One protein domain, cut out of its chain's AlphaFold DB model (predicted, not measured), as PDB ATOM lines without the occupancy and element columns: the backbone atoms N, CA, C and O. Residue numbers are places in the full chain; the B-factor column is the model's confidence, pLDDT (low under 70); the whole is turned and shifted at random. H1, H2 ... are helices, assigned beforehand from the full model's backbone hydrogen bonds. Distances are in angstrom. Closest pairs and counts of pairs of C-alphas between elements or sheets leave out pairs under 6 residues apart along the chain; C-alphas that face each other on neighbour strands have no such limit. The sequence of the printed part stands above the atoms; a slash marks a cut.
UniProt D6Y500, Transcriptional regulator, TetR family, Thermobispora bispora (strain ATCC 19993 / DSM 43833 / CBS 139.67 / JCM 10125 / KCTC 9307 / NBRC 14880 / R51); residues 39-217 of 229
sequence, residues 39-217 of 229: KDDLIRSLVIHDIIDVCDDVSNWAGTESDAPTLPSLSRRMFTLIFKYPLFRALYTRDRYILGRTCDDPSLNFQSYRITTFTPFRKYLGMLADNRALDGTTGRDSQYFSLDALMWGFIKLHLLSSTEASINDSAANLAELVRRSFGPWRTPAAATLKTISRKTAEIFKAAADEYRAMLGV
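This is residues 39 to 217 of the 229 residues of the protein "Transcriptional regulator, TetR family" of Thermobispora bispora (strain ATCC 19993 / DSM 43833 / CBS 139.67 / JCM 10125 / KCTC 9307 / NBRC 14880 / R51) (UniProt D6Y500). Two long helices, H1 and H8, run side by side in opposite directions along the longest axis, and the hairpin of H6 and H7 lies on the far side of the domain, with H2 between H1 and H7. H5 packs on H8, while the short H3 packs on residues 46 to 51 of H1, with the still shorter H4 beyond it. The printed part has 179 residues with eight named helices, H1 to H8 in chain order, and no named strand; its class is all helix. It is compact, with a radius of gyration of the C-alphas of 16.0 A and spans of 50 by 40 by 30 A.

H1, residues 39 to 63, begins with C-alpha 39 at (35.206, 23.056, 83.549) and is 36.3 A long. H2 is residues 71 to 84, 19.6 A; H3 is residues 86 to 92 and H4 residues 96 to 99. H5 is residues 119 to 130, 16.5 A. H6, residues 140 to 159, is 28.6 A long and begins with C-alpha 140 at (2.255, 4.988, 94.203); H7, residues 167 to 182, is 21.8 A. H8, residues 190 to 215, is the longest at 38.2 A and ends with C-alpha 215 at (25.084, 29.124, 92.656).

H2 is the hub, touching four other helices, and forms a bundle, a group of helices packed together, with H6 and H7. H2 and H7 touch at a shallow tilt of 28 degrees, opposite ways, the closest C-alphas being those of Pro 72 and Ala 175, 4.4 A apart. H6 and H7 form a helical hairpin at 19 degrees, with the C-alphas of Phe 154 and Leu 174 closest at 7.0 A. H2 only just touches H6, with 3 pairs of C-alphas within 8 A, the closest those of Phe 79 and Ile 155 at 7.3 A. H1 and H2, also a helical hairpin, only just touch, through 3 such pairs; the C-alphas of Val 54 and Leu 81 are closest at 6.5 A. H2 and H3 only just touch, with 3 such pairs, and only at the corner by their link, Ile 82 and Arg 89 having the closest C-alphas at 4.9 A. H1 touches H3 about perpendicular, at 87 degrees, with the C-alphas of Val 47 and Leu 87 closest at 5.5 A; H3 touches H4, with those of Ala 90 and Ile 98 closest at 6.6 A. H1 and H8 touch at a shallow tilt of 20 degrees, opposite ways, the C-alphas of Ser 59 and Ala 201 being closest at 4.0 A. H8 touches H5 with residues 196 to 207 alone; the C-alphas of Pro 120 and Phe 204 are closest at 5.8 A. H5 and H6 are near each other, with 5 pairs of C-alphas within 10 A, while H2 and H8 are apart. In H1, H3, H5, H6, H7 and H8 every O i to N i+4 pair is within hydrogen-bond range, in H2 9 of 10 are, and H4 is too short for such a pair.

The two C-alphas farthest apart, those of Lys 39 and Arg 186, are 50.5 A apart. The printed part has no cut. The link from H4 to H5, residues 100 to 118, is long. The mean pLDDT of the printed part is 89.2; it is under 70 at residue 65 and at residues 135 to 140, 161 to 164, 183 to 186 and 216 to 217.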
ATOM      1  N   LYS A  39      36.192  23.146  84.637       93.38
ATOM      2  CA  LYS A  39      35.206  23.056  83.549       93.38
ATOM      3  C   LYS A  39      33.908  22.394  84.020       93.38
ATOM      4  O   LYS A  39      32.841  22.786  83.558       93.38
ATOM      5  N   ASP A  40      34.001  21.412  84.914       93.38
ATOM      6  CA  ASP A  40      32.837  20.682  85.415       93.38
ATOM      7  C   ASP A  40      31.948  21.611  86.265       93.38
ATOM      8  O   ASP A  40      30.730  21.577  86.095       93.38
ATOM      9  N   ASP A  41      32.531  22.527  87.051       92.75
ATOM     10  CA  ASP A  41      31.791  23.532  87.841       92.75
ATOM     11  C   ASP A  41      31.070  24.557  86.958       92.75
ATOM     12  O   ASP A  41      29.911  24.910  87.203       92.75
ATOM     13  N   LEU A  42      31.721  24.999  85.878       94.69
ATOM     14  CA  LEU A  42      31.106  25.883  84.887       94.69
ATOM     15  C   LEU A  42      29.923  25.198  84.181       94.69
ATOM     16  O   LEU A  42      28.850  25.789  84.044       94.69
ATOM     17  N   ILE A  43      30.092  23.946  83.744       95.81
ATOM     18  CA  ILE A  43      29.026  23.178  83.078       95.81
ATOM     19  C   ILE A  43      27.873  22.911  84.041       95.81
ATOM     20  O   ILE A  43      26.711  23.103  83.685       95.81
ATOM     21  N   ARG A  44      28.182  22.515  85.273       95.00
ATOM     22  CA  ARG A  44      27.199  22.334  86.336       95.00
ATOM     23  C   ARG A  44      26.402  23.614  86.583       95.00
ATOM     24  O   ARG A  44      25.180  23.546  86.652       95.00
ATOM     25  N   SER A  45      27.059  24.772  86.650       95.50
ATOM     26  CA  SER A  45      26.376  26.060  86.828       95.50
ATOM     27  C   SER A  45      25.378  26.331  85.696       95.50
ATOM     28  O   SER A  45      24.251  26.746  85.952       95.50
ATOM     29  N   LEU A  46      25.740  26.021  84.445       96.25
ATOM     30  CA  LEU A  46      24.823  26.131  83.302       96.25
ATOM     31  C   LEU A  46      23.614  25.189  83.410       96.25
ATOM     32  O   LEU A  46      22.503  25.583  83.065       96.25
ATOM     33  N   VAL A  47      23.821  23.957  83.885       96.62
ATOM     34  CA  VAL A  47      22.728  23.001  84.128       96.62
ATOM     35  C   VAL A  47      21.803  23.513  85.232       96.62
ATOM     36  O   VAL A  47      20.588  23.438  85.083       96.62
ATOM     37  N   ILE A  48      22.359  24.073  86.309       96.31
ATOM     38  CA  ILE A  48      21.580  24.675  87.397       96.31
ATOM     39  C   ILE A  48      20.743  25.852  86.883       96.31
ATOM     40  O   ILE A  48      19.569  25.933  87.230       96.31
ATOM     41  N   HIS A  49      21.288  26.710  86.013       96.94
ATOM     42  CA  HIS A  49      20.502  27.767  85.367       96.94
ATOM     43  C   HIS A  49      19.317  27.211  84.566       96.94
ATOM     44  O   HIS A  49      18.202  27.682  84.751       96.94
ATOM     45  N   ASP A  50      19.517  26.161  83.761       97.44
ATOM     46  CA  ASP A  50      18.407  25.516  83.042       97.44
ATOM     47  C   ASP A  50      17.356  24.923  83.997       97.44
ATOM     48  O   ASP A  50      16.162  24.987  83.715       97.44
ATOM     49  N   ILE A  51      17.770  24.356  85.136       97.06
ATOM     50  CA  ILE A  51      16.833  23.848  86.150       97.06
ATOM     51  C   ILE A  51      16.043  24.996  86.796       97.06
ATOM     52  O   ILE A  51      14.836  24.857  87.001       97.06
ATOM     53  N   ILE A  52      16.701  26.118  87.113       97.75
ATOM     54  CA  ILE A  52      16.048  27.323  87.645       97.75
ATOM     55  C   ILE A  52      14.999  27.816  86.649       97.75
ATOM     56  O   ILE A  52      13.848  27.990  87.036       97.75
ATOM     57  N   ASP A  53      15.363  27.940  85.373       98.25
ATOM     58  CA  ASP A  53      14.459  28.423  84.332       98.25
ATOM     59  C   ASP A  53      13.252  27.488  84.135       98.25
ATOM     60  O   ASP A  53      12.121  27.955  84.004       98.25
ATOM     61  N   VAL A  54      13.455  26.163  84.176       98.00
ATOM     62  CA  VAL A  54      12.360  25.172  84.167       98.00
ATOM     63  C   VAL A  54      11.428  25.376  85.362       98.00
ATOM     64  O   VAL A  54      10.205  25.349  85.206       98.00
ATOM     65  N   CYS A  55      11.984  25.570  86.558       98.25
ATOM     66  CA  CYS A  55      11.203  25.783  87.771       98.25
ATOM     67  C   CYS A  55      10.419  27.101  87.734       98.25
ATOM     68  O   CYS A  55       9.227  27.102  88.045       98.25
ATOM     69  N   ASP A  56      11.045  28.198  87.310       98.38
ATOM     70  CA  ASP A  56      10.385  29.494  87.158       98.38
ATOM     71  C   ASP A  56       9.264  29.424  86.109       98.38
ATOM     72  O   ASP A  56       8.161  29.910  86.358       98.38
ATOM     73  N   ASP A  57       9.487  28.755  84.973       97.75
ATOM     74  CA  ASP A  57       8.470  28.571  83.928       97.75
ATOM     75  C   ASP A  57       7.234  27.820  84.440       97.75
ATOM     76  O   ASP A  57       6.102  28.160  84.082       97.75
ATOM     77  N   VAL A  58       7.431  26.780  85.257       97.75
ATOM     78  CA  VAL A  58       6.317  26.040  85.870       97.75
ATOM     79  C   VAL A  58       5.641  26.878  86.950       97.75
ATOM     80  O   VAL A  58       4.411  26.910  86.997       97.75
ATOM     81  N   SER A  59       6.416  27.566  87.791       97.75
ATOM     82  CA  SER A  59       5.886  28.389  88.879       97.75
ATOM     83  C   SER A  59       5.017  29.530  88.352       97.75
ATOM     84  O   SER A  59       3.858  29.662  88.752       97.75
ATOM     85  N   ASN A  60       5.539  30.284  87.382       96.31
ATOM     86  CA  ASN A  60       4.837  31.390  86.743       96.31
ATOM     87  C   ASN A  60       3.564  30.903  86.058       96.31
ATOM     88  O   ASN A  60       2.497  31.465  86.281       96.31
ATOM     89  N   TRP A  61       3.644  29.820  85.278       95.62
ATOM     90  CA  TRP A  61       2.469  29.251  84.620       95.62
ATOM     91  C   TRP A  61       1.392  28.817  85.617       95.62
ATOM     92  O   TRP A  61       0.235  29.202  85.461       95.62
ATOM     93  N   ALA A  62       1.760  28.081  86.669       95.19
ATOM     94  CA  ALA A  62       0.817  27.640  87.693       95.19
ATOM     95  C   ALA A  62       0.157  28.816  88.443       95.19
ATOM     96  O   ALA A  62      -0.957  28.672  88.941       95.19
ATOM     97  N   GLY A  63       0.819  29.977  88.504       89.62
ATOM     98  CA  GLY A  63       0.292  31.204  89.105       89.62
ATOM     99  C   GLY A  63      -0.686  32.000  88.232       89.62
ATOM    100  O   GLY A  63      -1.356  32.885  88.752       89.62
ATOM    101  N   THR A  64      -0.808  31.703  86.932       85.38
ATOM    102  CA  THR A  64      -1.671  32.476  86.005       85.38
ATOM    103  C   THR A  64      -3.172  32.164  86.100       85.38
ATOM    104  O   THR A  64      -3.961  32.816  85.425       85.38
ATOM    105  N   GLU A  65      -3.579  31.179  86.910       67.62
ATOM    106  CA  GLU A  65      -4.967  30.699  87.120       67.62
ATOM    107  C   GLU A  65      -5.766  30.304  85.846       67.62
ATOM    108  O   GLU A  65      -6.898  29.838  85.967       67.62
ATOM    109  N   SER A  66      -5.203  30.414  84.632       71.00
ATOM    110  CA  SER A  66      -5.912  30.143  83.368       71.00
ATOM    111  C   SER A  66      -6.048  28.655  83.030       71.00
ATOM    112  O   SER A  66      -6.997  28.260  82.359       71.00
ATOM    113  N   ASP A  67      -5.093  27.830  83.468       79.44
ATOM    114  CA  ASP A  67      -5.155  26.368  83.393       79.44
ATOM    115  C   ASP A  67      -4.576  25.790  84.684       79.44
ATOM    116  O   ASP A  67      -3.487  26.179  85.119       79.44
ATOM    117  N   ALA A  68      -5.309  24.879  85.318       87.19
ATOM    118  CA  ALA A  68      -4.841  24.265  86.547       87.19
ATOM    119  C   ALA A  68      -3.708  23.279  86.227       87.19
ATOM    120  O   ALA A  68      -3.809  22.520  85.257       87.19
ATOM    121  N   PRO A  69      -2.658  23.189  87.065       93.31
ATOM    122  CA  PRO A  69      -1.569  22.247  86.863       93.31
ATOM    123  C   PRO A  69      -1.992  20.827  87.255       93.31
ATOM    124  O   PRO A  69      -1.483  20.237  88.203       93.31
ATOM    125  N   THR A  70      -2.948  20.263  86.521       92.00
ATOM    126  CA  THR A  70      -3.294  18.840  86.577       92.00
ATOM    127  C   THR A  70      -2.129  18.003  86.054       92.00
ATOM    128  O   THR A  70      -1.282  18.521  85.321       92.00
ATOM    129  N   LEU A  71      -2.077  16.712  86.403       92.00
ATOM    130  CA  LEU A  71      -0.992  15.843  85.941       92.00
ATOM    131  C   LEU A  71      -0.849  15.858  84.401       92.00
ATOM    132  O   LEU A  71       0.265  16.079  83.934       92.00
ATOM    133  N   PRO A  72      -1.931  15.752  83.599       92.56
ATOM    134  CA  PRO A  72      -1.852  15.925  82.146       92.56
ATOM    135  C   PRO A  72      -1.263  17.269  81.702       92.56
ATOM    136  O   PRO A  72      -0.354  17.292  80.869       92.56
ATOM    137  N   SER A  73      -1.747  18.385  82.261       93.31
ATOM    138  CA  SER A  73      -1.294  19.730  81.886       93.31
ATOM    139  C   SER A  73       0.178  19.950  82.246       93.31
ATOM    140  O   SER A  73       0.944  20.469  81.429       93.31
ATOM    141  N   LEU A  74       0.616  19.503  83.430       94.94
ATOM    142  CA  LEU A  74       2.018  19.618  83.819       94.94
ATOM    143  C   LEU A  74       2.904  18.653  83.021       94.94
ATOM    144  O   LEU A  74       3.976  19.065  82.597       94.94
ATOM    145  N   SER A  75       2.476  17.419  82.737       94.75
ATOM    146  CA  SER A  75       3.227  16.497  81.867       94.75
ATOM    147  C   SER A  75       3.423  17.064  80.460       94.75
ATOM    148  O   SER A  75       4.537  17.011  79.934       94.75
ATOM    149  N   ARG A  76       2.383  17.682  79.878       95.75
ATOM    150  CA  ARG A  76       2.479  18.419  78.607       95.75
ATOM    151  C   ARG A  76       3.549  19.501  78.679       95.75
ATOM    152  O   ARG A  76       4.420  19.579  77.815       95.75
ATOM    153  N   ARG A  77       3.485  20.338  79.718       95.94
ATOM    154  CA  ARG A  77       4.429  21.438  79.913       95.94
ATOM    155  C   ARG A  77       5.849  20.914  80.109       95.94
ATOM    156  O   ARG A  77       6.735  21.337  79.378       95.94
ATOM    157  N   MET A  78       6.064  19.947  80.998       95.94
ATOM    158  CA  MET A  78       7.378  19.341  81.232       95.94
ATOM    159  C   MET A  78       7.983  18.769  79.949       95.94
ATOM    160  O   MET A  78       9.165  18.988  79.695       95.94
ATOM    161  N   PHE A  79       7.179  18.121  79.101       96.12
ATOM    162  CA  PHE A  79       7.637  17.677  77.786       96.12
ATOM    163  C   PHE A  79       8.160  18.848  76.949       96.12
ATOM    164  O   PHE A  79       9.289  18.794  76.474       96.12
ATOM    165  N   THR A  80       7.400  19.940  76.818       96.62
ATOM    166  CA  THR A  80       7.852  21.115  76.049       96.62
ATOM    167  C   THR A  80       9.100  21.778  76.645       96.62
ATOM    168  O   THR A  80      10.005  22.154  75.901       96.62
ATOM    169  N   LEU A  81       9.200  21.862  77.977       96.88
ATOM    170  CA  LEU A  81      10.343  22.463  78.670       96.88
ATOM    171  C   LEU A  81      11.631  21.667  78.451       96.88
ATOM    172  O   LEU A  81      12.693  22.260  78.287       96.88
ATOM    173  N   ILE A  82      11.537  20.339  78.349       95.31
ATOM    174  CA  ILE A  82      12.676  19.487  77.993       95.31
ATOM    175  C   ILE A  82      13.236  19.854  76.613       95.31
ATOM    176  O   ILE A  82      14.437  19.773  76.412       95.31
ATOM    177  N   PHE A  83      12.433  20.309  75.651       94.38
ATOM    178  CA  PHE A  83      12.969  20.761  74.357       94.38
ATOM    179  C   PHE A  83      13.389  22.234  74.355       94.38
ATOM    180  O   PHE A  83      14.303  22.586  73.611       94.38
ATOM    181  N   LYS A  84      12.777  23.068  75.207       96.75
ATOM    182  CA  LYS A  84      13.149  24.478  75.401       96.75
ATOM    183  C   LYS A  84      14.526  24.633  76.065       96.75
ATOM    184  O   LYS A  84      15.293  25.500  75.654       96.75
ATOM    185  N   TYR A  85      14.848  23.786  77.044       97.56
ATOM    186  CA  TYR A  85      16.069  23.864  77.857       97.56
ATOM    187  C   TYR A  85      17.002  22.673  77.576       97.56
ATOM    188  O   TYR A  85      16.864  21.602  78.174       97.56
ATOM    189  N   PRO A  86      17.950  22.802  76.629       95.88
ATOM    190  CA  PRO A  86      18.703  21.664  76.113       95.88
ATOM    191  C   PRO A  86      19.724  21.074  77.097       95.88
ATOM    192  O   PRO A  86      20.075  19.905  76.938       95.88
ATOM    193  N   LEU A  87      20.197  21.815  78.109       96.88
ATOM    194  CA  LEU A  87      21.073  21.236  79.136       96.88
ATOM    195  C   LEU A  87      20.252  20.501  80.200       96.88
ATOM    196  O   LEU A  87      20.674  19.435  80.647       96.88
ATOM    197  N   PHE A  88      19.043  20.980  80.517       96.12
ATOM    198  CA  PHE A  88      18.074  20.187  81.283       96.12
ATOM    199  C   PHE A  88      17.701  18.895  80.546       96.12
ATOM    200  O   PHE A  88      17.685  17.819  81.144       96.12
ATOM    201  N   ARG A  89      17.488  18.963  79.223       95.69
ATOM    202  CA  ARG A  89      17.293  17.770  78.387       95.69
ATOM    203  C   ARG A  89      18.448  16.800  78.503       95.69
ATOM    204  O   ARG A  89      18.208  15.623  78.731       95.69
ATOM    205  N   ALA A  90      19.673  17.294  78.337       96.12
ATOM    206  CA  ALA A  90      20.874  16.480  78.400       96.12
ATOM    207  C   ALA A  90      21.019  15.801  79.770       96.12
ATOM    208  O   ALA A  90      21.370  14.625  79.832       96.12
ATOM    209  N   LEU A  91      20.669  16.491  80.861       95.19
ATOM    210  CA  LEU A  91      20.624  15.905  82.202       95.19
ATOM    211  C   LEU A  91      19.568  14.791  82.286       95.19
ATOM    212  O   LEU A  91      19.865  13.672  82.722       95.19
ATOM    213  N   TYR A  92      18.350  15.069  81.812       94.31
ATOM    214  CA  TYR A  92      17.256  14.101  81.803       94.31
ATOM    215  C   TYR A  92      17.577  12.870  80.952       94.31
ATOM    216  O   TYR A  92      17.329  11.751  81.388       94.31
ATOM    217  N   THR A  93      18.186  13.036  79.779       94.31
ATOM    218  CA  THR A  93      18.522  11.939  78.862       94.31
ATOM    219  C   THR A  93      19.889  11.310  79.139       94.31
ATOM    220  O   THR A  93      20.362  10.524  78.319       94.31
ATOM    221  N   ARG A  94      20.553  11.672  80.246       94.62
ATOM    222  CA  ARG A  94      21.926  11.257  80.581       94.62
ATOM    223  C   ARG A  94      22.917  11.432  79.422       94.62
ATOM    224  O   ARG A  94      23.771  10.573  79.180       94.62
ATOM    225  N   ASP A  95      22.813  12.533  78.689       95.38
ATOM    226  CA  ASP A  95      23.655  12.820  77.532       95.38
ATOM    227  C   ASP A  95      25.080  13.204  77.968       95.38
ATOM    228  O   ASP A  95      25.440  14.367  78.169       95.38
ATOM    229  N   ARG A  96      25.919  12.174  78.105       95.81
ATOM    230  CA  ARG A  96      27.342  12.307  78.441       95.81
ATOM    231  C   ARG A  96      28.165  12.948  77.332       95.81
ATOM    232  O   ARG A  96      29.274  13.402  77.611       95.81
ATOM    233  N   TYR A  97      27.672  12.964  76.094       96.94
ATOM    234  CA  TYR A  97      28.363  13.676  75.031       96.94
ATOM    235  C   TYR A  97      28.313  15.181  75.304       96.94
ATOM    236  O   TYR A  97      29.349  15.834  75.204       96.94
ATOM    237  N   ILE A  98      27.164  15.705  75.744       97.25
ATOM    238  CA  ILE A  98      26.986  17.127  76.072       97.25
ATOM    239  C   ILE A  98      27.540  17.484  77.455       97.25
ATOM    240  O   ILE A  98      28.305  18.438  77.572       97.25
ATOM    241  N   LEU A  99      27.194  16.728  78.503       96.19
ATOM    242  CA  LEU A  99      27.481  17.113  79.895       96.19
ATOM    243  C   LEU A  99      28.677  16.387  80.528       96.19
ATOM    244  O   LEU A  99      29.108  16.738  81.625       96.19
ATOM    245  N   GLY A 100      29.227  15.361  79.877       94.81
ATOM    246  CA  GLY A 100      30.342  14.591  80.427       94.81
ATOM    247  C   GLY A 100      30.002  13.923  81.762       94.81
ATOM    248  O   GLY A 100      29.100  13.084  81.840       94.81
ATOM    249  N   ARG A 101      30.772  14.256  82.806       90.94
ATOM    250  CA  ARG A 101      30.605  13.705  84.163       90.94
ATOM    251  C   ARG A 101      29.537  14.430  84.984       90.94
ATOM    252  O   ARG A 101      29.024  13.837  85.924       90.94
ATOM    253  N   THR A 102      29.131  15.641  84.591       91.00
ATOM    254  CA  THR A 102      28.073  16.406  85.275       91.00
ATOM    255  C   THR A 102      26.727  15.666  85.283       91.00
ATOM    256  O   THR A 102      25.924  15.879  86.182       91.00
ATOM    257  N   CYS A 103      26.495  14.729  84.351       88.75
ATOM    258  CA  CYS A 103      25.327  13.834  84.377       88.75
ATOM    259  C   CYS A 103      25.187  13.007  85.664       88.75
ATOM    260  O   CYS A 103      24.085  12.560  85.960       88.75
ATOM    261  N   ASP A 104      26.287  12.727  86.367       87.25
ATOM    262  CA  ASP A 104      26.277  11.906  87.582       87.25
ATOM    263  C   ASP A 104      26.499  12.741  88.850       87.25
ATOM    264  O   ASP A 104      26.771  12.176  89.906       87.25
ATOM    265  N   ASP A 105      26.427  14.072  88.754       89.56
ATOM    266  CA  ASP A 105      26.620  14.950  89.901       89.56
ATOM    267  C   ASP A 105      25.465  14.759  90.906       89.56
ATOM    268  O   ASP A 105      24.329  15.162  90.628       89.56
ATOM    269  N   PRO A 106      25.722  14.159  92.085       86.44
ATOM    270  CA  PRO A 106      24.660  13.790  93.017       86.44
ATOM    271  C   PRO A 106      23.927  15.008  93.579       86.44
ATOM    272  O   PRO A 106      22.759  14.922  93.944       86.44
ATOM    273  N   SER A 107      24.585  16.162  93.621       86.31
ATOM    274  CA  SER A 107      24.004  17.371  94.203       86.31
ATOM    275  C   SER A 107      22.991  18.072  93.290       86.31
ATOM    276  O   SER A 107      22.247  18.931  93.759       86.31
ATOM    277  N   LEU A 108      22.900  17.676  92.013       86.62
ATOM    278  CA  LEU A 108      21.786  18.077  91.150       86.62
ATOM    279  C   LEU A 108      20.466  17.413  91.583       86.62
ATOM    280  O   LEU A 108      19.400  17.864  91.160       86.62
ATOM    281  N   ASN A 109      20.521  16.386  92.450       83.19
ATOM    282  CA  ASN A 109      19.369  15.664  93.000       83.19
ATOM    283  C   ASN A 109      18.397  15.175  91.913       83.19
ATOM    284  O   ASN A 109      17.175  15.279  92.047       83.19
ATOM    285  N   PHE A 110      18.956  14.660  90.817       85.12
ATOM    286  CA  PHE A 110      18.214  14.261  89.630       85.12
ATOM    287  C   PHE A 110      18.696  12.895  89.145       85.12
ATOM    288  O   PHE A 110      19.871  12.736  88.819       85.12
ATOM    289  N   GLN A 111      17.804  11.904  89.062       85.19
ATOM    290  CA  GLN A 111      18.121  10.648  88.383       85.19
ATOM    291  C   GLN A 111      17.668  10.744  86.928       85.19
ATOM    292  O   GLN A 111      16.492  10.982  86.643       85.19
ATOM    293  N   SER A 112      18.597  10.544  85.993       86.50
ATOM    294  CA  SER A 112      18.274  10.555  84.566       86.50
ATOM    295  C   SER A 112      17.153   9.568  84.226       86.50
ATOM    296  O   SER A 112      16.994   8.530  84.871       86.50
ATOM    297  N   TYR A 113      16.382   9.904  83.194       88.38
ATOM    298  CA  TYR A 113      15.207   9.189  82.687       88.38
ATOM    299  C   TYR A 113      14.007   9.155  83.637       88.38
ATOM    300  O   TYR A 113      12.921   8.750  83.227       88.38
ATOM    301  N   ARG A 114      14.168   9.622  84.878       89.00
ATOM    302  CA  ARG A 114      13.145   9.548  85.916       89.00
ATOM    303  C   ARG A 114      12.741  10.928  86.396       89.00
ATOM    304  O   ARG A 114      13.241  11.424  87.406       89.00
ATOM    305  N   ILE A 115      11.803  11.548  85.688       89.50
ATOM    306  CA  ILE A 115      11.305  12.874  86.062       89.50
ATOM    307  C   ILE A 115      10.619  12.841  87.434       89.50
ATOM    308  O   ILE A 115      10.634  13.834  88.151       89.50
ATOM    309  N   THR A 116      10.089  11.686  87.854       90.38
ATOM    310  CA  THR A 116       9.504  11.498  89.193       90.38
ATOM    311  C   THR A 116      10.522  11.578  90.330       90.38
ATOM    312  O   THR A 116      10.138  11.728  91.489       90.38
ATOM    313  N   THR A 117      11.821  11.518  90.025       88.94
ATOM    314  CA  THR A 117      12.897  11.705  91.011       88.94
ATOM    315  C   THR A 117      13.318  13.162  91.145       88.94
ATOM    316  O   THR A 117      13.909  13.526  92.158       88.94
ATOM    317  N   PHE A 118      12.956  14.010  90.174       91.94
ATOM    318  CA  PHE A 118      13.158  15.448  90.259       91.94
ATOM    319  C   PHE A 118      12.336  15.999  91.425       91.94
ATOM    320  O   PHE A 118      11.104  15.968  91.410       91.94
ATOM    321  N   THR A 119      13.019  16.480  92.462       92.31
ATOM    322  CA  THR A 119      12.403  16.828  93.752       92.31
ATOM    323  C   THR A 119      11.144  17.705  93.663       92.31
ATOM    324  O   THR A 119      10.152  17.318  94.290       92.31
ATOM    325  N   PRO A 120      11.093  18.829  92.916       95.19
ATOM    326  CA  PRO A 120       9.857  19.609  92.800       95.19
ATOM    327  C   PRO A 120       8.719  18.831  92.131       95.19
ATOM    328  O   PRO A 120       7.592  18.869  92.623       95.19
ATOM    329  N   PHE A 121       8.996  18.051  91.082       94.62
ATOM    330  CA  PHE A 121       7.976  17.222  90.431       94.62
ATOM    331  C   PHE A 121       7.462  16.117  91.369       94.62
ATOM    332  O   PHE A 121       6.262  15.874  91.453       94.62
ATOM    333  N   ARG A 122       8.343  15.512  92.174       92.06
ATOM    334  CA  ARG A 122       7.964  14.541  93.212       92.06
ATOM    335  C   ARG A 122       7.086  15.156  94.306       92.06
ATOM    336  O   ARG A 122       6.068  14.572  94.669       92.06
ATOM    337  N   LYS A 123       7.457  16.339  94.819       94.31
ATOM    338  CA  LYS A 123       6.650  17.107  95.790       94.31
ATOM    339  C   LYS A 123       5.269  17.434  95.204       94.31
ATOM    340  O   LYS A 123       4.264  17.292  95.895       94.31
ATOM    341  N   TYR A 124       5.213  17.802  93.924       95.12
ATOM    342  CA  TYR A 124       3.969  18.028  93.189       95.12
ATOM    343  C   TYR A 124       3.088  16.769  93.104       95.12
ATOM    344  O   TYR A 124       1.901  16.845  93.413       95.12
ATOM    345  N   LEU A 125       3.650  15.606  92.757       91.94
ATOM    346  CA  LEU A 125       2.893  14.348  92.703       91.94
ATOM    347  C   LEU A 125       2.329  13.960  94.078       91.94
ATOM    348  O   LEU A 125       1.176  13.540  94.169       91.94
ATOM    349  N   GLY A 126       3.113  14.140  95.146       90.31
ATOM    350  CA  GLY A 126       2.635  13.966  96.521       90.31
ATOM    351  C   GLY A 126       1.476  14.910  96.847       90.31
ATOM    352  O   GLY A 126       0.435  14.470  97.325       90.31
ATOM    353  N   MET A 127       1.604  16.186  96.477       93.00
ATOM    354  CA  MET A 127       0.546  17.181  96.655       93.00
ATOM    355  C   MET A 127      -0.734  16.816  95.891       93.00
ATOM    356  O   MET A 127      -1.823  16.961  96.447       93.00
ATOM    357  N   LEU A 128      -0.649  16.308  94.657       90.25
ATOM    358  CA  LEU A 128      -1.838  15.839  93.942       90.25
ATOM    359  C   LEU A 128      -2.503  14.651  94.648       90.25
ATOM    360  O   LEU A 128      -3.731  14.627  94.759       90.25
ATOM    361  N   ALA A 129      -1.718  13.691  95.146       86.06
ATOM    362  CA  ALA A 129      -2.235  12.548  95.897       86.06
ATOM    363  C   ALA A 129      -2.981  12.994  97.168       86.06
ATOM    364  O   ALA A 129      -4.115  12.569  97.393       86.06
ATOM    365  N   ASP A 130      -2.399  13.917  97.941       87.56
ATOM    366  CA  ASP A 130      -2.999  14.456  99.171       87.56
ATOM    367  C   ASP A 130      -4.334  15.175  98.910       87.56
ATOM    368  O   ASP A 130      -5.227  15.186  99.757       87.56
ATOM    369  N   ASN A 131      -4.501  15.748  97.714       86.62
ATOM    370  CA  ASN A 131      -5.736  16.403  97.277       86.62
ATOM    371  C   ASN A 131      -6.682  15.467  96.497       86.62
ATOM    372  O   ASN A 131      -7.650  15.949  95.906       86.62
ATOM    373  N   ARG A 132      -6.426  14.148  96.486       82.25
ATOM    374  CA  ARG A 132      -7.202  13.128  95.745       82.25
ATOM    375  C   ARG A 132      -7.341  13.436  94.248       82.25
ATOM    376  O   ARG A 132      -8.361  13.134  93.632       82.25
ATOM    377  N   ALA A 133      -6.314  14.056  93.673       82.19
ATOM    378  CA  ALA A 133      -6.241  14.437  92.265       82.19
ATOM    379  C   ALA A 133      -5.416  13.451  91.410       82.19
ATOM    380  O   ALA A 133      -5.160  13.729  90.240       82.19
ATOM    381  N   LEU A 134      -5.023  12.310  91.986       78.44
ATOM    382  CA  LEU A 134      -4.478  11.138  91.293       78.44
ATOM    383  C   LEU A 134      -5.400   9.940  91.538       78.44
ATOM    384  O   LEU A 134      -6.014   9.851  92.604       78.44
ATOM    385  N   ASP A 135      -5.493   9.027  90.568       69.88
ATOM    386  CA  ASP A 135      -6.166   7.744  90.782       69.88
ATOM    387  C   ASP A 135      -5.473   6.977  91.929       69.88
ATOM    388  O   ASP A 135      -4.252   6.887  91.975       69.88
ATOM    389  N   GLY A 136      -6.240   6.463  92.890       63.22
ATOM    390  CA  GLY A 136      -5.723   5.723  94.046       63.22
ATOM    391  C   GLY A 136      -5.721   4.202  93.868       63.22
ATOM    392  O   GLY A 136      -5.342   3.492  94.795       63.22
ATOM    393  N   THR A 137      -6.185   3.688  92.723       59.91
ATOM    394  CA  THR A 137      -6.364   2.243  92.481       59.91
ATOM    395  C   THR A 137      -5.056   1.481  92.254       59.91
ATOM    396  O   THR A 137      -5.004   0.268  92.454       59.91
ATOM    397  N   THR A 138      -3.984   2.176  91.876       61.25
ATOM    398  CA  THR A 138      -2.637   1.618  91.685       61.25
ATOM    399  C   THR A 138      -1.689   2.125  92.771       61.25
ATOM    400  O   THR A 138      -1.766   3.272  93.204       61.25
ATOM    401  N   GLY A 139      -0.768   1.272  93.233       66.75
ATOM    402  CA  GLY A 139       0.242   1.675  94.217       66.75
ATOM    403  C   GLY A 139       1.132   2.810  93.689       66.75
ATOM    404  O   GLY A 139       1.517   2.796  92.517       66.75
ATOM    405  N   ARG A 140       1.489   3.770  94.558       68.88
ATOM    406  CA  ARG A 140       2.255   4.988  94.203       68.88
ATOM    407  C   ARG A 140       3.508   4.707  93.363       68.88
ATOM    408  O   ARG A 140       3.730   5.377  92.359       68.88
ATOM    409  N   ASP A 141       4.282   3.686  93.724       72.25
ATOM    410  CA  ASP A 141       5.531   3.355  93.025       72.25
ATOM    411  C   ASP A 141       5.294   2.851  91.593       72.25
ATOM    412  O   ASP A 141       6.040   3.199  90.674       72.25
ATOM    413  N   SER A 142       4.216   2.089  91.379       75.50
ATOM    414  CA  SER A 142       3.841   1.602  90.049       75.50
ATOM    415  C   SER A 142       3.410   2.754  89.140       75.50
ATOM    416  O   SER A 142       3.791   2.777  87.973       75.50
ATOM    417  N   GLN A 143       2.691   3.745  89.675       79.81
ATOM    418  CA  GLN A 143       2.268   4.918  88.907       79.81
ATOM    419  C   GLN A 143       3.446   5.792  88.481       79.81
ATOM    420  O   GLN A 143       3.488   6.265  87.345       79.81
ATOM    421  N   TYR A 144       4.420   5.992  89.372       86.69
ATOM    422  CA  TYR A 144       5.591   6.817  89.072       86.69
ATOM    423  C   TYR A 144       6.446   6.182  87.979       86.69
ATOM    424  O   TYR A 144       6.845   6.868  87.039       86.69
ATOM    425  N   PHE A 145       6.659   4.865  88.050       88.38
ATOM    426  CA  PHE A 145       7.356   4.137  86.995       88.38
ATOM    427  C   PHE A 145       6.633   4.244  85.645       88.38
ATOM    428  O   PHE A 145       7.268   4.538  84.636       88.38
ATOM    429  N   SER A 146       5.310   4.051  85.610       89.94
ATOM    430  CA  SER A 146       4.540   4.165  84.366       89.94
ATOM    431  C   SER A 146       4.594   5.579  83.778       89.94
ATOM    432  O   SER A 146       4.716   5.728  82.564       89.94
ATOM    433  N   LEU A 147       4.554   6.619  84.617       91.50
ATOM    434  CA  LEU A 147       4.705   8.004  84.171       91.50
ATOM    435  C   LEU A 147       6.110   8.276  83.609       91.50
ATOM    436  O   LEU A 147       6.227   8.864  82.534       91.50
ATOM    437  N   ASP A 148       7.160   7.817  84.298       93.31
ATOM    438  CA  ASP A 148       8.543   7.912  83.817       93.31
ATOM    439  C   ASP A 148       8.706   7.201  82.465       93.31
ATOM    440  O   ASP A 148       9.275   7.771  81.535       93.31
ATOM    441  N   ALA A 149       8.162   5.986  82.328       93.81
ATOM    442  CA  ALA A 149       8.229   5.198  81.100       93.81
ATOM    443  C   ALA A 149       7.527   5.892  79.924       93.81
ATOM    444  O   ALA A 149       8.081   5.948  78.823       93.81
ATOM    445  N   LEU A 150       6.339   6.463  80.153       93.44
ATOM    446  CA  LEU A 150       5.620   7.229  79.134       93.44
ATOM    447  C   LEU A 150       6.394   8.476  78.721       93.44
ATOM    448  O   LEU A 150       6.616   8.690  77.531       93.44
ATOM    449  N   MET A 151       6.843   9.284  79.683       93.12
ATOM    450  CA  MET A 151       7.612  10.486  79.367       93.12
ATOM    451  C   MET A 151       8.891  10.147  78.605       93.12
ATOM    452  O   MET A 151       9.168  10.759  77.572       93.12
ATOM    453  N   TRP A 152       9.627   9.131  79.058       93.06
ATOM    454  CA  TRP A 152      10.853   8.696  78.405       93.06
ATOM    455  C   TRP A 152      10.609   8.215  76.972       93.06
ATOM    456  O   TRP A 152      11.323   8.636  76.062       93.06
ATOM    457  N   GLY A 153       9.578   7.393  76.748       92.81
ATOM    458  CA  GLY A 153       9.218   6.895  75.420       92.81
ATOM    459  C   GLY A 153       8.900   8.021  74.438       92.81
ATOM    460  O   GLY A 153       9.468   8.065  73.346       92.81
ATOM    461  N   PHE A 154       8.065   8.980  74.848       93.38
ATOM    462  CA  PHE A 154       7.717  10.137  74.019       93.38
ATOM    463  C   PHE A 154       8.941  10.996  73.689       93.38
ATOM    464  O   PHE A 154       9.152  11.359  72.534       93.38
ATOM    465  N   ILE A 155       9.778  11.300  74.685       92.56
ATOM    466  CA  ILE A 155      10.973  12.134  74.492       92.56
ATOM    467  C   ILE A 155      11.976  11.426  73.583       92.56
ATOM    468  O   ILE A 155      12.528  12.047  72.674       92.56
ATOM    469  N   LYS A 156      12.195  10.124  73.791       91.12
ATOM    470  CA  LYS A 156      13.137   9.339  72.994       91.12
ATOM    471  C   LYS A 156      12.694   9.234  71.539       91.12
ATOM    472  O   LYS A 156      13.524   9.446  70.660       91.12
ATOM    473  N   LEU A 157      11.419   8.941  71.284       90.69
ATOM    474  CA  LEU A 157      10.885   8.855  69.923       90.69
ATOM    475  C   LEU A 157      10.952  10.206  69.205       90.69
ATOM    476  O   LEU A 157      11.387  10.260  68.059       90.69
ATOM    477  N   HIS A 158      10.620  11.296  69.899       90.31
ATOM    478  CA  HIS A 158      10.710  12.632  69.317       90.31
ATOM    479  C   HIS A 158      12.164  13.027  68.991       90.31
ATOM    480  O   HIS A 158      12.438  13.589  67.934       90.31
ATOM    481  N   LEU A 159      13.131  12.669  69.846       88.44
ATOM    482  CA  LEU A 159      14.559  12.910  69.591       88.44
ATOM    483  C   LEU A 159      15.124  12.102  68.416       88.44
ATOM    484  O   LEU A 159      16.057  12.557  67.757       88.44
ATOM    485  N   LEU A 160      14.587  10.911  68.145       85.81
ATOM    486  CA  LEU A 160      15.028  10.074  67.026       85.81
ATOM    487  C   LEU A 160      14.516  10.570  65.661       85.81
ATOM    488  O   LEU A 160      14.848   9.968  64.646       85.81
ATOM    489  N   SER A 161      13.767  11.682  65.620       65.62
ATOM    490  CA  SER A 161      13.267  12.324  64.391       65.62
ATOM    491  C   SER A 161      12.346  11.441  63.535       65.62
ATOM    492  O   SER A 161      12.029  11.793  62.405       65.62
ATOM    493  N   SER A 162      11.877  10.307  64.064       56.81
ATOM    494  CA  SER A 162      10.992   9.372  63.361       56.81
ATOM    495  C   SER A 162       9.513   9.762  63.448       56.81
ATOM    496  O   SER A 162       8.646   8.930  63.190       56.81
ATOM    497  N   THR A 163       9.203  10.981  63.892       60.09
ATOM    498  CA  THR A 163       7.827  11.457  64.058       60.09
ATOM    499  C   THR A 163       7.593  12.653  63.148       60.09
ATOM    500  O   THR A 163       8.272  13.664  63.296       60.09
ATOM    501  N   GLU A 164       6.593  12.581  62.268       66.31
ATOM    502  CA  GLU A 164       6.089  13.756  61.529       66.31
ATOM    503  C   GLU A 164       5.447  14.800  62.466       66.31
ATOM    504  O   GLU A 164       5.268  15.959  62.102       66.31
ATOM    505  N   ALA A 165       5.109  14.391  63.693       77.12
ATOM    506  CA  ALA A 165       4.465  15.217  64.705       77.12
ATOM    507  C   ALA A 165       5.397  16.307  65.257       77.12
ATOM    508  O   ALA A 165       6.544  16.039  65.627       77.12
ATOM    509  N   SER A 166       4.869  17.523  65.420       89.25
ATOM    510  CA  SER A 166       5.598  18.601  66.090       89.25
ATOM    511  C   SER A 166       5.810  18.302  67.585       89.25
ATOM    512  O   SER A 166       5.175  17.415  68.171       89.25
ATOM    513  N   ILE A 167       6.684  19.077  68.245       91.44
ATOM    514  CA  ILE A 167       6.850  19.036  69.714       91.44
ATOM    515  C   ILE A 167       5.492  19.238  70.403       91.44
ATOM    516  O   ILE A 167       5.179  18.546  71.369       91.44
ATOM    517  N   ASN A 168       4.674  20.165  69.898       91.38
ATOM    518  CA  ASN A 168       3.376  20.494  70.487       91.38
ATOM    519  C   ASN A 168       2.364  19.355  70.332       91.38
ATOM    520  O   ASN A 168       1.635  19.072  71.285       91.38
ATOM    521  N   ASP A 169       2.359  18.675  69.184       92.62
ATOM    522  CA  ASP A 169       1.491  17.516  68.940       92.62
ATOM    523  C   ASP A 169       1.901  16.340  69.828       92.62
ATOM    524  O   ASP A 169       1.066  15.714  70.482       92.62
ATOM    525  N   SER A 170       3.208  16.086  69.932       93.69
ATOM    526  CA  SER A 170       3.757  15.052  70.816       93.69
ATOM    527  C   SER A 170       3.419  15.335  72.283       93.69
ATOM    528  O   SER A 170       3.001  14.432  73.011       93.69
ATOM    529  N   ALA A 171       3.521  16.599  72.709       94.56
ATOM    530  CA  ALA A 171       3.147  17.027  74.052       94.56
ATOM    531  C   ALA A 171       1.644  16.835  74.319       94.56
ATOM    532  O   ALA A 171       1.268  16.389  75.402       94.56
ATOM    533  N   ALA A 172       0.784  17.167  73.349       94.69
ATOM    534  CA  ALA A 172      -0.662  16.985  73.461       94.69
ATOM    535  C   ALA A 172      -1.042  15.496  73.546       94.69
ATOM    536  O   ALA A 172      -1.830  15.115  74.412       94.69
ATOM    537  N   ASN A 173      -0.422  14.649  72.723       94.69
ATOM    538  CA  ASN A 173      -0.620  13.198  72.748       94.69
ATOM    539  C   ASN A 173      -0.174  12.577  74.081       94.69
ATOM    540  O   ASN A 173      -0.886  11.738  74.637       94.69
ATOM    541  N   LEU A 174       0.966  13.016  74.629       94.88
ATOM    542  CA  LEU A 174       1.418  12.599  75.958       94.88
ATOM    543  C   LEU A 174       0.394  12.988  77.027       94.88
ATOM    544  O   LEU A 174       0.027  12.157  77.852       94.88
ATOM    545  N   ALA A 175      -0.070  14.240  77.011       93.88
ATOM    546  CA  ALA A 175      -1.040  14.746  77.976       93.88
ATOM    547  C   ALA A 175      -2.333  13.924  77.960       93.88
ATOM    548  O   ALA A 175      -2.838  13.534  79.010       93.88
ATOM    549  N   GLU A 176      -2.841  13.614  76.767       93.25
ATOM    550  CA  GLU A 176      -4.050  12.816  76.597       93.25
ATOM    551  C   GLU A 176      -3.868  11.381  77.105       93.25
ATOM    552  O   GLU A 176      -4.744  10.849  77.789       93.25
ATOM    553  N   LEU A 177      -2.715  10.759  76.842       92.75
ATOM    554  CA  LEU A 177      -2.420   9.425  77.358       92.75
ATOM    555  C   LEU A 177      -2.265   9.428  78.883       92.75
ATOM    556  O   LEU A 177      -2.796   8.552  79.558       92.75
ATOM    557  N   VAL A 178      -1.607  10.445  79.445       91.69
ATOM    558  CA  VAL A 178      -1.511  10.634  80.899       91.69
ATOM    559  C   VAL A 178      -2.900  10.830  81.514       91.69
ATOM    560  O   VAL A 178      -3.213  10.229  82.540       91.69
ATOM    561  N   ARG A 179      -3.777  11.609  80.871       88.50
ATOM    562  CA  ARG A 179      -5.160  11.814  81.323       88.50
ATOM    563  C   ARG A 179      -5.939  10.502  81.372       88.50
ATOM    564  O   ARG A 179      -6.636  10.265  82.353       88.50
ATOM    565  N   ARG A 180      -5.817   9.660  80.341       86.81
ATOM    566  CA  ARG A 180      -6.498   8.355  80.265       86.81
ATOM    567  C   ARG A 180      -5.953   7.332  81.261       86.81
ATOM    568  O   ARG A 180      -6.721   6.505  81.730       86.81
ATOM    569  N   SER A 181      -4.657   7.391  81.562       85.38
ATOM    570  CA  SER A 181      -3.973   6.372  82.370       85.38
ATOM    571  C   SER A 181      -3.881   6.700  83.865       85.38
ATOM    572  O   SER A 181      -3.771   5.779  84.664       85.38
ATOM    573  N   PHE A 182      -3.897   7.984  84.254       80.94
ATOM    574  CA  PHE A 182      -3.654   8.422  85.647       80.94
ATOM    575  C   PHE A 182      -4.657   9.456  86.172       80.94
ATOM    576  O   PHE A 182      -4.576   9.859  87.336       80.94
ATOM    577  N   GLY A 183      -5.546   9.959  85.314       68.00
ATOM    578  CA  GLY A 183      -6.505  10.981  85.705       68.00
ATOM    579  C   GLY A 183      -7.529  10.442  86.706       68.00
ATOM    580  O   GLY A 183      -7.884   9.264  86.655       68.00
ATOM    581  N   PRO A 184      -8.064  11.287  87.601       64.25
ATOM    582  CA  PRO A 184      -9.233  10.893  88.361       64.25
ATOM    583  C   PRO A 184     -10.422  10.731  87.402       64.25
ATOM    584  O   PRO A 184     -10.645  11.555  86.516       64.25
ATOM    585  N   TRP A 185     -11.253   9.714  87.629       56.69
ATOM    586  CA  TRP A 185     -12.506   9.492  86.891       56.69
ATOM    587  C   TRP A 185     -13.553  10.609  87.108       56.69
ATOM    588  O   TRP A 185     -14.611  10.608  86.481       56.69
ATOM    589  N   ARG A 186     -13.267  11.579  87.994       62.31
ATOM    590  CA  ARG A 186     -14.057  12.793  88.236       62.31
ATOM    591  C   ARG A 186     -13.171  14.035  88.216       62.31
ATOM    592  O   ARG A 186     -12.159  14.089  88.911       62.31
ATOM    593  N   THR A 187     -13.603  15.052  87.479       72.06
ATOM    594  CA  THR A 187     -12.997  16.389  87.476       72.06
ATOM    595  C   THR A 187     -12.931  16.952  88.905       72.06
ATOM    596  O   THR A 187     -13.970  16.992  89.572       72.06
ATOM    597  N   PRO A 188     -11.754  17.387  89.399       80.38
ATOM    598  CA  PRO A 188     -11.644  18.011  90.714       80.38
ATOM    599  C   PRO A 188     -12.510  19.272  90.821       80.38
ATOM    600  O   PRO A 188     -12.690  20.000  89.846       80.38
ATOM    601  N   ALA A 189     -13.017  19.564  92.021       85.88
ATOM    602  CA  ALA A 189     -13.768  20.791  92.270       85.88
ATOM    603  C   ALA A 189     -12.895  22.040  92.037       85.88
ATOM    604  O   ALA A 189     -11.684  22.017  92.270       85.88
ATOM    605  N   ALA A 190     -13.512  23.166  91.660       87.00
ATOM    606  CA  ALA A 190     -12.800  24.419  91.380       87.00
ATOM    607  C   ALA A 190     -11.903  24.885  92.549       87.00
ATOM    608  O   ALA A 190     -10.773  25.322  92.336       87.00
ATOM    609  N   ALA A 191     -12.357  24.719  93.796       88.38
ATOM    610  CA  ALA A 191     -11.564  25.031  94.988       88.38
ATOM    611  C   ALA A 191     -10.292  24.162  95.107       88.38
ATOM    612  O   ALA A 191      -9.227  24.648  95.501       88.38
ATOM    613  N   THR A 192     -10.380  22.885  94.719       89.12
ATOM    614  CA  THR A 192      -9.233  21.970  94.660       89.12
ATOM    615  C   THR A 192      -8.261  22.400  93.568       89.12
ATOM    616  O   THR A 192      -7.063  22.465  93.824       89.12
ATOM    617  N   LEU A 193      -8.756  22.772  92.382       89.81
ATOM    618  CA  LEU A 193      -7.917  23.270  91.284       89.81
ATOM    619  C   LEU A 193      -7.173  24.561  91.660       89.81
ATOM    620  O   LEU A 193      -5.979  24.681  91.381       89.81
ATOM    621  N   LYS A 194      -7.825  25.489  92.373       91.44
ATOM    622  CA  LYS A 194      -7.168  26.697  92.901       91.44
ATOM    623  C   LYS A 194      -6.074  26.356  93.917       91.44
ATOM    624  O   LYS A 194      -4.978  26.913  93.871       91.44
ATOM    625  N   THR A 195      -6.340  25.393  94.800       92.38
ATOM    626  CA  THR A 195      -5.354  24.901  95.777       92.38
ATOM    627  C   THR A 195      -4.154  24.246  95.092       92.38
ATOM    628  O   THR A 195      -3.015  24.534  95.458       92.38
ATOM    629  N   ILE A 196      -4.399  23.406  94.082       92.88
ATOM    630  CA  ILE A 196      -3.374  22.752  93.258       92.88
ATOM    631  C   ILE A 196      -2.512  23.794  92.538       92.88
ATOM    632  O   ILE A 196      -1.287  23.686  92.565       92.88
ATOM    633  N   SER A 197      -3.130  24.826  91.960       95.12
ATOM    634  CA  SER A 197      -2.435  25.906  91.245       95.12
ATOM    635  C   SER A 197      -1.467  26.650  92.160       95.12
ATOM    636  O   SER A 197      -0.258  26.645  91.922       95.12
ATOM    637  N   ARG A 198      -1.972  27.164  93.290       95.44
ATOM    638  CA  ARG A 198      -1.157  27.857  94.296       95.44
ATOM    639  C   ARG A 198      -0.011  26.985  94.817       95.44
ATOM    640  O   ARG A 198       1.140  27.411  94.795       95.44
ATOM    641  N   LYS A 199      -0.302  25.753  95.258       96.31
ATOM    642  CA  LYS A 199       0.725  24.857  95.814       96.31
ATOM    643  C   LYS A 199       1.777  24.466  94.776       96.31
ATOM    644  O   LYS A 199       2.944  24.338  95.123       96.31
ATOM    645  N   THR A 200       1.393  24.290  93.511       97.38
ATOM    646  CA  THR A 200       2.360  24.014  92.436       97.38
ATOM    647  C   THR A 200       3.289  25.204  92.228       97.38
ATOM    648  O   THR A 200       4.503  25.017  92.195       97.38
ATOM    649  N   ALA A 201       2.743  26.423  92.166       97.62
ATOM    650  CA  ALA A 201       3.551  27.632  92.043       97.62
ATOM    651  C   ALA A 201       4.569  27.758  93.191       97.62
ATOM    652  O   ALA A 201       5.752  27.990  92.937       97.62
ATOM    653  N   GLU A 202       4.135  27.516  94.432       97.94
ATOM    654  CA  GLU A 202       4.981  27.531  95.635       97.94
ATOM    655  C   GLU A 202       6.085  26.462  95.601       97.94
ATOM    656  O   GLU A 202       7.242  26.774  95.876       97.94
ATOM    657  N   ILE A 203       5.757  25.217  95.231       98.31
ATOM    658  CA  ILE A 203       6.722  24.105  95.163       98.31
ATOM    659  C   ILE A 203       7.856  24.421  94.186       98.31
ATOM    660  O   ILE A 203       9.029  24.237  94.519       98.31
ATOM    661  N   PHE A 204       7.514  24.877  92.981       98.19
ATOM    662  CA  PHE A 204       8.509  25.147  91.949       98.19
ATOM    663  C   PHE A 204       9.275  26.448  92.211       98.19
ATOM    664  O   PHE A 204      10.479  26.485  91.972       98.19
ATOM    665  N   LYS A 205       8.636  27.465  92.807       98.38
ATOM    666  CA  LYS A 205       9.341  28.664  93.278       98.38
ATOM    667  C   LYS A 205      10.390  28.319  94.336       98.38
ATOM    668  O   LYS A 205      11.535  28.738  94.213       98.38
ATOM    669  N   ALA A 206      10.012  27.538  95.350       98.19
ATOM    670  CA  ALA A 206      10.935  27.124  96.403       98.19
ATOM    671  C   ALA A 206      12.123  26.335  95.833       98.19
ATOM    672  O   ALA A 206      13.260  26.573  96.223       98.19
ATOM    673  N   ALA A 207      11.881  25.451  94.859       97.00
ATOM    674  CA  ALA A 207      12.958  24.732  94.184       97.00
ATOM    675  C   ALA A 207      13.887  25.664  93.389       97.00
ATOM    676  O   ALA A 207      15.102  25.512  93.474       97.00
ATOM    677  N   ALA A 208      13.352  26.645  92.652       97.62
ATOM    678  CA  ALA A 208      14.178  27.646  91.969       97.62
ATOM    679  C   ALA A 208      15.071  28.409  92.964       97.62
ATOM    680  O   ALA A 208      16.262  28.581  92.714       97.62
ATOM    681  N   ASP A 209      14.521  28.807  94.113       96.94
ATOM    682  CA  ASP A 209      15.260  29.499  95.172       96.94
ATOM    683  C   ASP A 209      16.354  28.598  95.799       96.94
ATOM    684  O   ASP A 209      17.484  29.052  95.989       96.94
ATOM    685  N   GLU A 210      16.077  27.304  96.023       95.06
ATOM    686  CA  GLU A 210      17.068  26.305  96.467       95.06
ATOM    687  C   GLU A 210      18.230  26.165  95.459       95.06
ATOM    688  O   GLU A 210      19.399  26.201  95.847       95.06
ATOM    689  N   TYR A 211      17.937  26.059  94.159       95.06
ATOM    690  CA  TYR A 211      18.966  25.964  93.114       95.06
ATOM    691  C   TYR A 211      19.754  27.271  92.932       95.06
ATOM    692  O   TYR A 211      20.965  27.221  92.710       95.06
ATOM    693  N   ARG A 212      19.121  28.444  93.084       95.12
ATOM    694  CA  ARG A 212      19.826  29.740  93.102       95.12
ATOM    695  C   ARG A 212      20.815  29.821  94.260       95.12
ATOM    696  O   ARG A 212      21.934  30.285  94.063       95.12
ATOM    697  N   ALA A 213      20.441  29.326  95.440       93.38
ATOM    698  CA  ALA A 213      21.350  29.275  96.582       93.38
ATOM    699  C   ALA A 213      22.589  28.406  96.294       93.38
ATOM    700  O   ALA A 213      23.685  28.767  96.716       93.38
ATOM    701  N   MET A 214      22.457  27.328  95.507       90.06
ATOM    702  CA  MET A 214      23.605  26.505  95.088       90.06
ATOM    703  C   MET A 214      24.609  27.250  94.197       90.06
ATOM    704  O   MET A 214      25.774  26.869  94.174       90.06
ATOM    705  N   LEU A 215      24.184  28.289  93.465       88.00
ATOM    706  CA  LEU A 215      25.084  29.124  92.656       88.00
ATOM    707  C   LEU A 215      25.875  30.136  93.503       88.00
ATOM    708  O   LEU A 215      26.922  30.601  93.068       88.00
ATOM    709  N   GLY A 216      25.368  30.499  94.687       68.19
ATOM    710  CA  GLY A 216      25.950  31.523  95.563       68.19
ATOM    711  C   GLY A 216      26.956  31.008  96.599       68.19
ATOM    712  O   GLY A 216      27.541  31.814  97.320       68.19
ATOM    713  N   VAL A 217      27.159  29.691  96.703       59.22
ATOM    714  CA  VAL A 217      28.150  29.091  97.610       59.22
ATOM    715  C   VAL A 217      29.484  28.956  96.863       59.22
ATOM    716  O   VAL A 217      29.521  28.256  95.851       59.22
TER     717      VAL A 217